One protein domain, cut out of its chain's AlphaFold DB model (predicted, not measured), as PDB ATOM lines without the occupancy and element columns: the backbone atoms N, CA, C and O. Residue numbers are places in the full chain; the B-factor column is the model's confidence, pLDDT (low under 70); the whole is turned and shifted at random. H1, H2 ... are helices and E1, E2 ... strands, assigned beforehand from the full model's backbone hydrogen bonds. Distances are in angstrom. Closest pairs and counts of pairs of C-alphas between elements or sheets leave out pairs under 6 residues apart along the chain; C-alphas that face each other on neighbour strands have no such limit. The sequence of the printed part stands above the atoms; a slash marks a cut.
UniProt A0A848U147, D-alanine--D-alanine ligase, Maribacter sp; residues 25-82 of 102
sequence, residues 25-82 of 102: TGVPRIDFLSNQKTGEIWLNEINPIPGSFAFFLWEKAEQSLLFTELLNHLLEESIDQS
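This is residues 25 to 82 of the 102 residues of the protein "D-alanine--D-alanine ligase" of Maribacter sp (UniProt A0A848U147). A long two-stranded hairpin, E1 and E2, reaches away from the helix H3, which runs crosswise at the other end, with the short helices H1 and H2 on the path between them. The tip of the hairpin, residues 35 to 40, sticks out. The printed part has 58 residues, with two named strands and three named helices that follow along the chain as E1, E2, H1, H2, H3; the sheet E1 - E2 is antiparallel, and the class is mixed, helices and strands. The whole is loose, radius of gyration of the C-alphas 14.4 A, and elongated, 45 by 25 by 18 A.

E1, residues 29 to 34, and E2, residues 41 to 47, form an antiparallel hairpin at 156 degrees; N 29 and O 47 are 2.9 A apart, within hydrogen-bond range. The closest C-alphas of E1 and H1, residues 51 to 55, are those of Arg 29 and Ser 52, 7.8 A. H1 and H2, residues 57 to 60, meet only through their link. H3, residues 67 to 82, touches no helix and is apart from E1 and E2. Every O i to N i+4 pair is within hydrogen-bond range in H3; H1 has 0 of 1, but 2 of 2 O i to N i+3 pairs, and H2 is too short for an O i to N i+4 pair.

E1 begins at C-alpha 29 (374.763, 400.960, 372.032) and is 16.3 A long; E2 is 17.8 A. H3 is 22.3 A long and ends at C-alpha 82 (380.721, 383.374, 384.245).

The C-alphas farthest apart, those of Lys 37 and Ser 82, are 46.2 A apart. The printed part has no cut and no long link. Residues 52 to 54 have pLDDT under 70.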
ATOM      1  N   THR A  25     374.689 393.867 380.877       91.62
ATOM      2  CA  THR A  25     376.109 393.513 380.931       91.62
ATOM      3  C   THR A  25     376.779 393.982 379.643       91.62
ATOM      4  O   THR A  25     376.111 394.078 378.605       91.62
ATOM      5  N   GLY A  26     378.086 394.204 379.664       91.44
ATOM      6  CA  GLY A  26     378.863 394.599 378.494       91.44
ATOM      7  C   GLY A  26     378.690 396.073 378.125       91.44
ATOM      8  O   GLY A  26     378.392 396.920 378.967       91.44
ATOM      9  N   VAL A  27     378.859 396.391 376.838       90.31
ATOM     10  CA  VAL A  27     378.783 397.768 376.315       90.31
ATOM     11  C   VAL A  27     377.795 397.875 375.144       90.31
ATOM     12  O   VAL A  27     378.181 397.949 373.974       90.31
ATOM     13  N   PRO A  28     376.482 397.869 375.428       92.12
ATOM     14  CA  PRO A  28     375.488 398.061 374.390       92.12
ATOM     15  C   PRO A  28     375.501 399.496 373.860       92.12
ATOM     16  O   PRO A  28     375.701 400.455 374.610       92.12
ATOM     17  N   ARG A  29     375.174 399.660 372.576       92.62
ATOM     18  CA  ARG A  29     374.763 400.960 372.032       92.62
ATOM     19  C   ARG A  29     373.260 401.124 372.239       92.62
ATOM     20  O   ARG A  29     372.498 400.213 371.930       92.62
ATOM     21  N   ILE A  30     372.841 402.270 372.762       93.88
ATOM     22  CA  ILE A  30     371.428 402.582 372.991       93.88
ATOM     23  C   ILE A  30     371.060 403.758 372.099       93.88
ATOM     24  O   ILE A  30     371.556 404.869 372.289       93.88
ATOM     25  N   ASP A  31     370.201 403.485 371.126       93.94
ATOM     26  CA  ASP A  31     369.847 404.418 370.072       93.94
ATOM     27  C   ASP A  31     368.500 405.080 370.394       93.94
ATOM     28  O   ASP A  31     367.526 404.418 370.765       93.94
ATOM     29  N   PHE A  32     368.440 406.402 370.237       95.81
ATOM     30  CA  PHE A  32     367.235 407.203 370.438       95.81
ATOM     31  C   PHE A  32     366.854 407.913 369.141       95.81
ATOM     32  O   PHE A  32     367.718 408.363 368.387       95.81
ATOM     33  N   LEU A  33     365.553 408.047 368.907       95.50
ATOM     34  CA  LEU A  33     365.000 408.890 367.852       95.50
ATOM     35  C   LEU A  33     364.482 410.186 368.466       95.50
ATOM     36  O   LEU A  33     363.905 410.168 369.550       95.50
ATOM     37  N   SER A  34     364.658 411.301 367.760       93.56
ATOM     38  CA  SER A  34     364.102 412.596 368.149       93.56
ATOM     39  C   SER A  34     363.317 413.211 366.998       93.56
ATOM     40  O   SER A  34     363.770 413.202 365.850       93.56
ATOM     41  N   ASN A  35     362.143 413.756 367.304       93.31
ATOM     42  CA  ASN A  35     361.360 414.537 366.359       93.31
ATOM     43  C   ASN A  35     361.741 416.017 366.463       93.31
ATOM     44  O   ASN A  35     361.450 416.680 367.453       93.31
ATOM     45  N   GLN A  36     362.323 416.563 365.396       88.81
ATOM     46  CA  GLN A  36     362.767 417.960 365.346       88.81
ATOM     47  C   GLN A  36     361.628 418.988 365.456       88.81
ATOM     48  O   GLN A  36     361.883 420.128 365.832       88.81
ATOM     49  N   LYS A  37     360.387 418.619 365.107       91.69
ATOM     50  CA  LYS A  37     359.234 419.533 365.160       91.69
ATOM     51  C   LYS A  37     358.592 419.578 366.543       91.69
ATOM     52  O   LYS A  37     358.191 420.650 366.979       91.69
ATOM     53  N   THR A  38     358.450 418.425 367.197       93.19
ATOM     54  CA  THR A  38     357.753 418.314 368.493       93.19
ATOM     55  C   THR A  38     358.707 418.316 369.686       93.19
ATOM     56  O   THR A  38     358.279 418.595 370.800       93.19
ATOM     57  N   GLY A  39     359.991 418.016 369.468       90.50
ATOM     58  CA  GLY A  39     360.987 417.845 370.526       90.50
ATOM     59  C   GLY A  39     360.869 416.514 371.274       90.50
ATOM     60  O   GLY A  39     361.590 416.287 372.241       90.50
ATOM     61  N   GLU A  40     359.970 415.625 370.853       94.06
ATOM     62  CA  GLU A  40     359.809 414.313 371.473       94.06
ATOM     63  C   GLU A  40     361.029 413.420 371.205       94.06
ATOM     64  O   GLU A  40     361.657 413.493 370.143       94.06
ATOM     65  N   ILE A  41     361.359 412.574 372.183       96.00
ATOM     66  CA  ILE A  41     362.487 411.643 372.140       96.00
ATOM     67  C   ILE A  41     361.984 410.261 372.554       96.00
ATOM     68  O   ILE A  41     361.331 410.121 373.589       96.00
ATOM     69  N   TRP A  42     362.328 409.238 371.776       96.50
ATOM     70  CA  TRP A  42     361.935 407.852 372.029       96.50
ATOM     71  C   TRP A  42     363.145 406.928 372.004       96.50
ATOM     72  O   TRP A  42     364.052 407.095 371.188       96.50
ATOM     73  N   LEU A  43     363.137 405.927 372.884       96.38
ATOM     74  CA  LEU A  43     364.050 404.795 372.781       96.38
ATOM     75  C   LEU A  43     363.708 404.011 371.511       96.38
ATOM     76  O   LEU A  43     362.554 403.635 371.321       96.38
ATOM     77  N   ASN A  44     364.704 403.770 370.664       96.88
ATOM     78  CA  ASN A  44     364.527 403.042 369.412       96.88
ATOM     79  C   ASN A  44     365.024 401.602 369.525       96.88
ATOM     80  O   ASN A  44     364.272 400.662 369.294       96.88
ATOM     81  N   GLU A  45     366.290 401.431 369.909       94.94
ATOM     82  CA  GLU A  45     366.943 400.123 369.926       94.94
ATOM     83  C   GLU A  45     368.011 400.050 371.023       94.94
ATOM     84  O   GLU A  45     368.655 401.044 371.364       94.94
ATOM     85  N   ILE A  46     368.211 398.845 371.559       93.38
ATOM     86  CA  ILE A  46     369.370 398.489 372.376       93.38
ATOM     87  C   ILE A  46     370.148 397.428 371.603       93.38
ATOM     88  O   ILE A  46     369.623 396.348 371.350       93.38
ATOM     89  N   ASN A  47     371.397 397.733 371.265       91.69
ATOM     90  CA  ASN A  47     372.299 396.886 370.495       91.69
ATOM     91  C   ASN A  47     373.391 396.312 371.413       91.69
ATOM     92  O   ASN A  47     374.343 397.038 371.703       91.69
ATOM     93  N   PRO A  48     373.307 395.043 371.868       88.69
ATOM     94  CA  PRO A  48     374.263 394.460 372.818       88.69
ATOM     95  C   PRO A  48     375.681 394.285 372.270       88.69
ATOM     96  O   PRO A  48     376.647 394.428 373.013       88.69
ATOM     97  N   ILE A  49     375.807 393.987 370.973       85.94
ATOM     98  CA  ILE A  49     377.088 393.865 370.267       85.94
ATOM     99  C   ILE A  49     377.032 394.792 369.053       85.94
ATOM    100  O   ILE A  49     376.736 394.356 367.938       85.94
ATOM    101  N   PRO A  50     377.224 396.101 369.254       84.31
ATOM    102  CA  PRO A  50     377.069 397.039 368.168       84.31
ATOM    103  C   PRO A  50     378.291 396.981 367.244       84.31
ATOM    104  O   PRO A  50     379.436 396.969 367.693       84.31
ATOM    105  N   GLY A  51     378.067 397.071 365.930       78.75
ATOM    106  CA  GLY A  51     379.161 397.253 364.967       78.75
ATOM    107  C   GLY A  51     380.007 398.509 365.241       78.75
ATOM    108  O   GLY A  51     381.139 398.599 364.777       78.75
ATOM    109  N   SER A  52     379.506 399.453 366.056       64.00
ATOM    110  CA  SER A  52     380.268 400.604 366.555       64.00
ATOM    111  C   SER A  52     381.511 400.241 367.360       64.00
ATOM    112  O   SER A  52     382.361 401.111 367.517       64.00
ATOM    113  N   PHE A  53     381.664 398.991 367.807       68.75
ATOM    114  CA  PHE A  53     382.950 398.477 368.287       68.75
ATOM    115  C   PHE A  53     384.090 398.713 367.293       68.75
ATOM    116  O   PHE A  53     385.188 399.068 367.699       68.75
ATOM    117  N   ALA A  54     383.821 398.581 365.994       62.59
ATOM    118  CA  ALA A  54     384.812 398.825 364.952       62.59
ATOM    119  C   ALA A  54     385.032 400.320 364.655       62.59
ATOM    120  O   ALA A  54     385.981 400.673 363.960       62.59
ATOM    121  N   PHE A  55     384.154 401.196 365.154       73.06
ATOM    122  CA  PHE A  55     384.149 402.632 364.852       73.06
ATOM    123  C   PHE A  55     384.509 403.519 366.054       73.06
ATOM    124  O   PHE A  55     384.431 404.738 365.935       73.06
ATOM    125  N   PHE A  56     384.887 402.930 367.196       78.81
ATOM    126  CA  PHE A  56     385.450 403.626 368.363       78.81
ATOM    127  C   PHE A  56     384.629 404.830 368.861       78.81
ATOM    128  O   PHE A  56     385.171 405.814 369.356       78.81
ATOM    129  N   LEU A  57     383.293 404.777 368.750       79.50
ATOM    130  CA  LEU A  57     382.427 405.934 369.046       79.50
ATOM    131  C   LEU A  57     382.565 406.463 370.488       79.50
ATOM    132  O   LEU A  57     382.277 407.631 370.739       79.50
ATOM    133  N   TRP A  58     383.022 405.630 371.427       83.94
ATOM    134  CA  TRP A  58     383.265 406.014 372.820       83.94
ATOM    135  C   TRP A  58     384.545 406.838 373.016       83.94
ATOM    136  O   TRP A  58     384.665 407.512 374.033       83.94
ATOM    137  N   GLU A  59     385.484 406.853 372.064       83.81
ATOM    138  CA  GLU A  59     386.708 407.668 372.165       83.81
ATOM    139  C   GLU A  59     386.411 409.172 372.162       83.81
ATOM    140  O   GLU A  59     387.237 409.977 372.586       83.81
ATOM    141  N   LYS A  60     385.221 409.562 371.691       83.56
ATOM    142  CA  LYS A  60     384.730 410.944 371.732       83.56
ATOM    143  C   LYS A  60     384.077 411.325 373.063       83.56
ATOM    144  O   LYS A  60     383.657 412.471 373.200       83.56
ATOM    145  N   ALA A  61     383.953 410.398 374.013       84.00
ATOM    146  CA  ALA A  61     383.469 410.718 375.349       84.00
ATOM    147  C   ALA A  61     384.457 411.642 376.080       84.00
ATOM    148  O   ALA A  61     385.658 411.601 375.823       84.00
ATOM    149  N   GLU A  62     383.954 412.449 377.022       84.25
ATOM    150  CA  GLU A  62     384.799 413.304 377.874       84.25
ATOM    151  C   GLU A  62     385.867 412.483 378.610       84.25
ATOM    152  O   GLU A  62     387.019 412.897 378.712       84.25
ATOM    153  N   GLN A  63     385.480 411.291 379.068       85.50
ATOM    154  CA  GLN A  63     386.386 410.260 379.548       85.50
ATOM    155  C   GLN A  63     386.530 409.194 378.461       85.50
ATOM    156  O   GLN A  63     385.741 408.249 378.391       85.50
ATOM    157  N   SER A  64     387.510 409.379 377.582       85.81
ATOM    158  CA  SER A  64     387.833 408.396 376.555       85.81
ATOM    159  C   SER A  64     388.529 407.175 377.167       85.81
ATOM    160  O   SER A  64     389.182 407.258 378.206       85.81
ATOM    161  N   LEU A  65     388.362 406.027 376.510       87.81
ATOM    162  CA  LEU A  65     389.047 404.779 376.833       87.81
ATOM    163  C   LEU A  65     389.720 404.262 375.573       87.81
ATOM    164  O   LEU A  65     389.096 404.247 374.503       87.81
ATOM    165  N   LEU A  66     390.954 403.788 375.708       89.81
ATOM    166  CA  LEU A  66     391.603 403.053 374.635       89.81
ATOM    167  C   LEU A  66     390.832 401.758 374.378       89.81
ATOM    168  O   LEU A  66     390.261 401.144 375.281       89.81
ATOM    169  N   PHE A  67     390.846 401.297 373.135       87.88
ATOM    170  CA  PHE A  67     390.183 400.048 372.767       87.88
ATOM    171  C   PHE A  67     390.625 398.853 373.614       87.88
ATOM    172  O   PHE A  67     389.796 398.051 374.033       87.88
ATOM    173  N   THR A  68     391.924 398.751 373.896       90.94
ATOM    174  CA  THR A  68     392.480 397.690 374.740       90.94
ATOM    175  C   THR A  68     391.977 397.770 376.178       90.94
ATOM    176  O   THR A  68     391.741 396.733 376.787       90.94
ATOM    177  N   GLU A  69     391.756 398.972 376.712       92.25
ATOM    178  CA  GLU A  69     391.195 399.170 378.053       92.25
ATOM    179  C   GLU A  69     389.726 398.745 378.098       92.25
ATOM    180  O   GLU A  69     389.337 397.970 378.970       92.25
ATOM    181  N   LEU A  70     388.923 399.175 377.117       91.00
ATOM    182  CA  LEU A  70     387.530 398.743 377.011       91.00
ATOM    183  C   LEU A  70     387.431 397.218 376.873       91.00
ATOM    184  O   LEU A  70     386.607 396.592 377.538       91.00
ATOM    185  N   LEU A  71     388.279 396.614 376.037       91.25
ATOM    186  CA  LEU A  71     388.311 395.166 375.855       91.25
ATOM    187  C   LEU A  71     388.672 394.441 377.158       91.25
ATOM    188  O   LEU A  71     388.020 393.454 377.493       91.25
ATOM    189  N   ASN A  72     389.659 394.940 377.906       95.44
ATOM    190  CA  ASN A  72     390.023 394.373 379.204       95.44
ATOM    191  C   ASN A  72     388.850 394.428 380.190       95.44
ATOM    192  O   ASN A  72     388.518 393.398 380.771       95.44
ATOM    193  N   HIS A  73     388.156 395.568 380.304       93.94
ATOM    194  CA  HIS A  73     386.977 395.679 381.173       93.94
ATOM    195  C   HIS A  73     385.870 394.678 380.793       93.94
ATOM    196  O   HIS A  73     385.263 394.065 381.670       93.94
ATOM    197  N   LEU A  74     385.623 394.466 379.495       93.62
ATOM    198  CA  LEU A  74     384.629 393.489 379.030       93.62
ATOM    199  C   LEU A  74     385.037 392.045 379.339       93.62
ATOM    200  O   LEU A  74     384.188 391.223 379.692       93.62
ATOM    201  N   LEU A  75     386.325 391.722 379.205       95.88
ATOM    202  CA  LEU A  75     386.845 390.403 379.560       95.88
ATOM    203  C   LEU A  75     386.708 390.150 381.064       95.88
ATOM    204  O   LEU A  75     386.212 389.091 381.449       95.88
ATOM    205  N   GLU A  76     387.074 391.121 381.898       96.81
ATOM    206  CA  GLU A  76     386.912 391.054 383.355       96.81
ATOM    207  C   GLU A  76     385.446 390.841 383.752       96.81
ATOM    208  O   GLU A  76     385.128 389.877 384.454       96.81
ATOM    209  N   GLU A  77     384.534 391.656 383.212       95.44
ATOM    210  CA  GLU A  77     383.097 391.498 383.442       95.44
ATOM    211  C   GLU A  77     382.611 390.104 383.016       95.44
ATOM    212  O   GLU A  77     381.849 389.457 383.737       95.44
ATOM    213  N   SER A  78     383.076 389.593 381.870       94.62
ATOM    214  CA  SER A  78     382.681 388.267 381.379       94.62
ATOM    215  C   SER A  78     383.110 387.132 382.317       94.62
ATOM    216  O   SER A  78     382.354 386.174 382.519       94.62
ATOM    217  N   ILE A  79     384.295 387.247 382.928       95.62
ATOM    218  CA  ILE A  79     384.815 386.282 383.902       95.62
ATOM    219  C   ILE A  79     383.960 386.323 385.171       95.62
ATOM    220  O   ILE A  79     383.567 385.266 385.680       95.62
ATOM    221  N   ASP A  80     383.607 387.518 385.642       93.56
ATOM    222  CA  ASP A  80     382.741 387.694 386.806       93.56
ATOM    223  C   ASP A  80     381.336 387.138 386.574       93.56
ATOM    224  O   ASP A  80     380.839 386.351 387.385       93.56
ATOM    225  N   GLN A  81     380.725 387.448 385.432       91.69
ATOM    226  CA  GLN A  81     379.417 386.906 385.055       91.69
ATOM    227  C   GLN A  81     379.452 385.378 384.919       91.69
ATOM    228  O   GLN A  81     378.534 384.687 385.367       91.69
ATOM    229  N   SER A  82     380.522 384.825 384.342       91.94
ATOM    230  CA  SER A  82     380.721 383.374 384.245       91.94
ATOM    231  C   SER A  82     380.809 382.728 385.628       91.94
ATOM    232  O   SER A  82     380.153 381.717 385.885       91.94
TER     233      SER A  82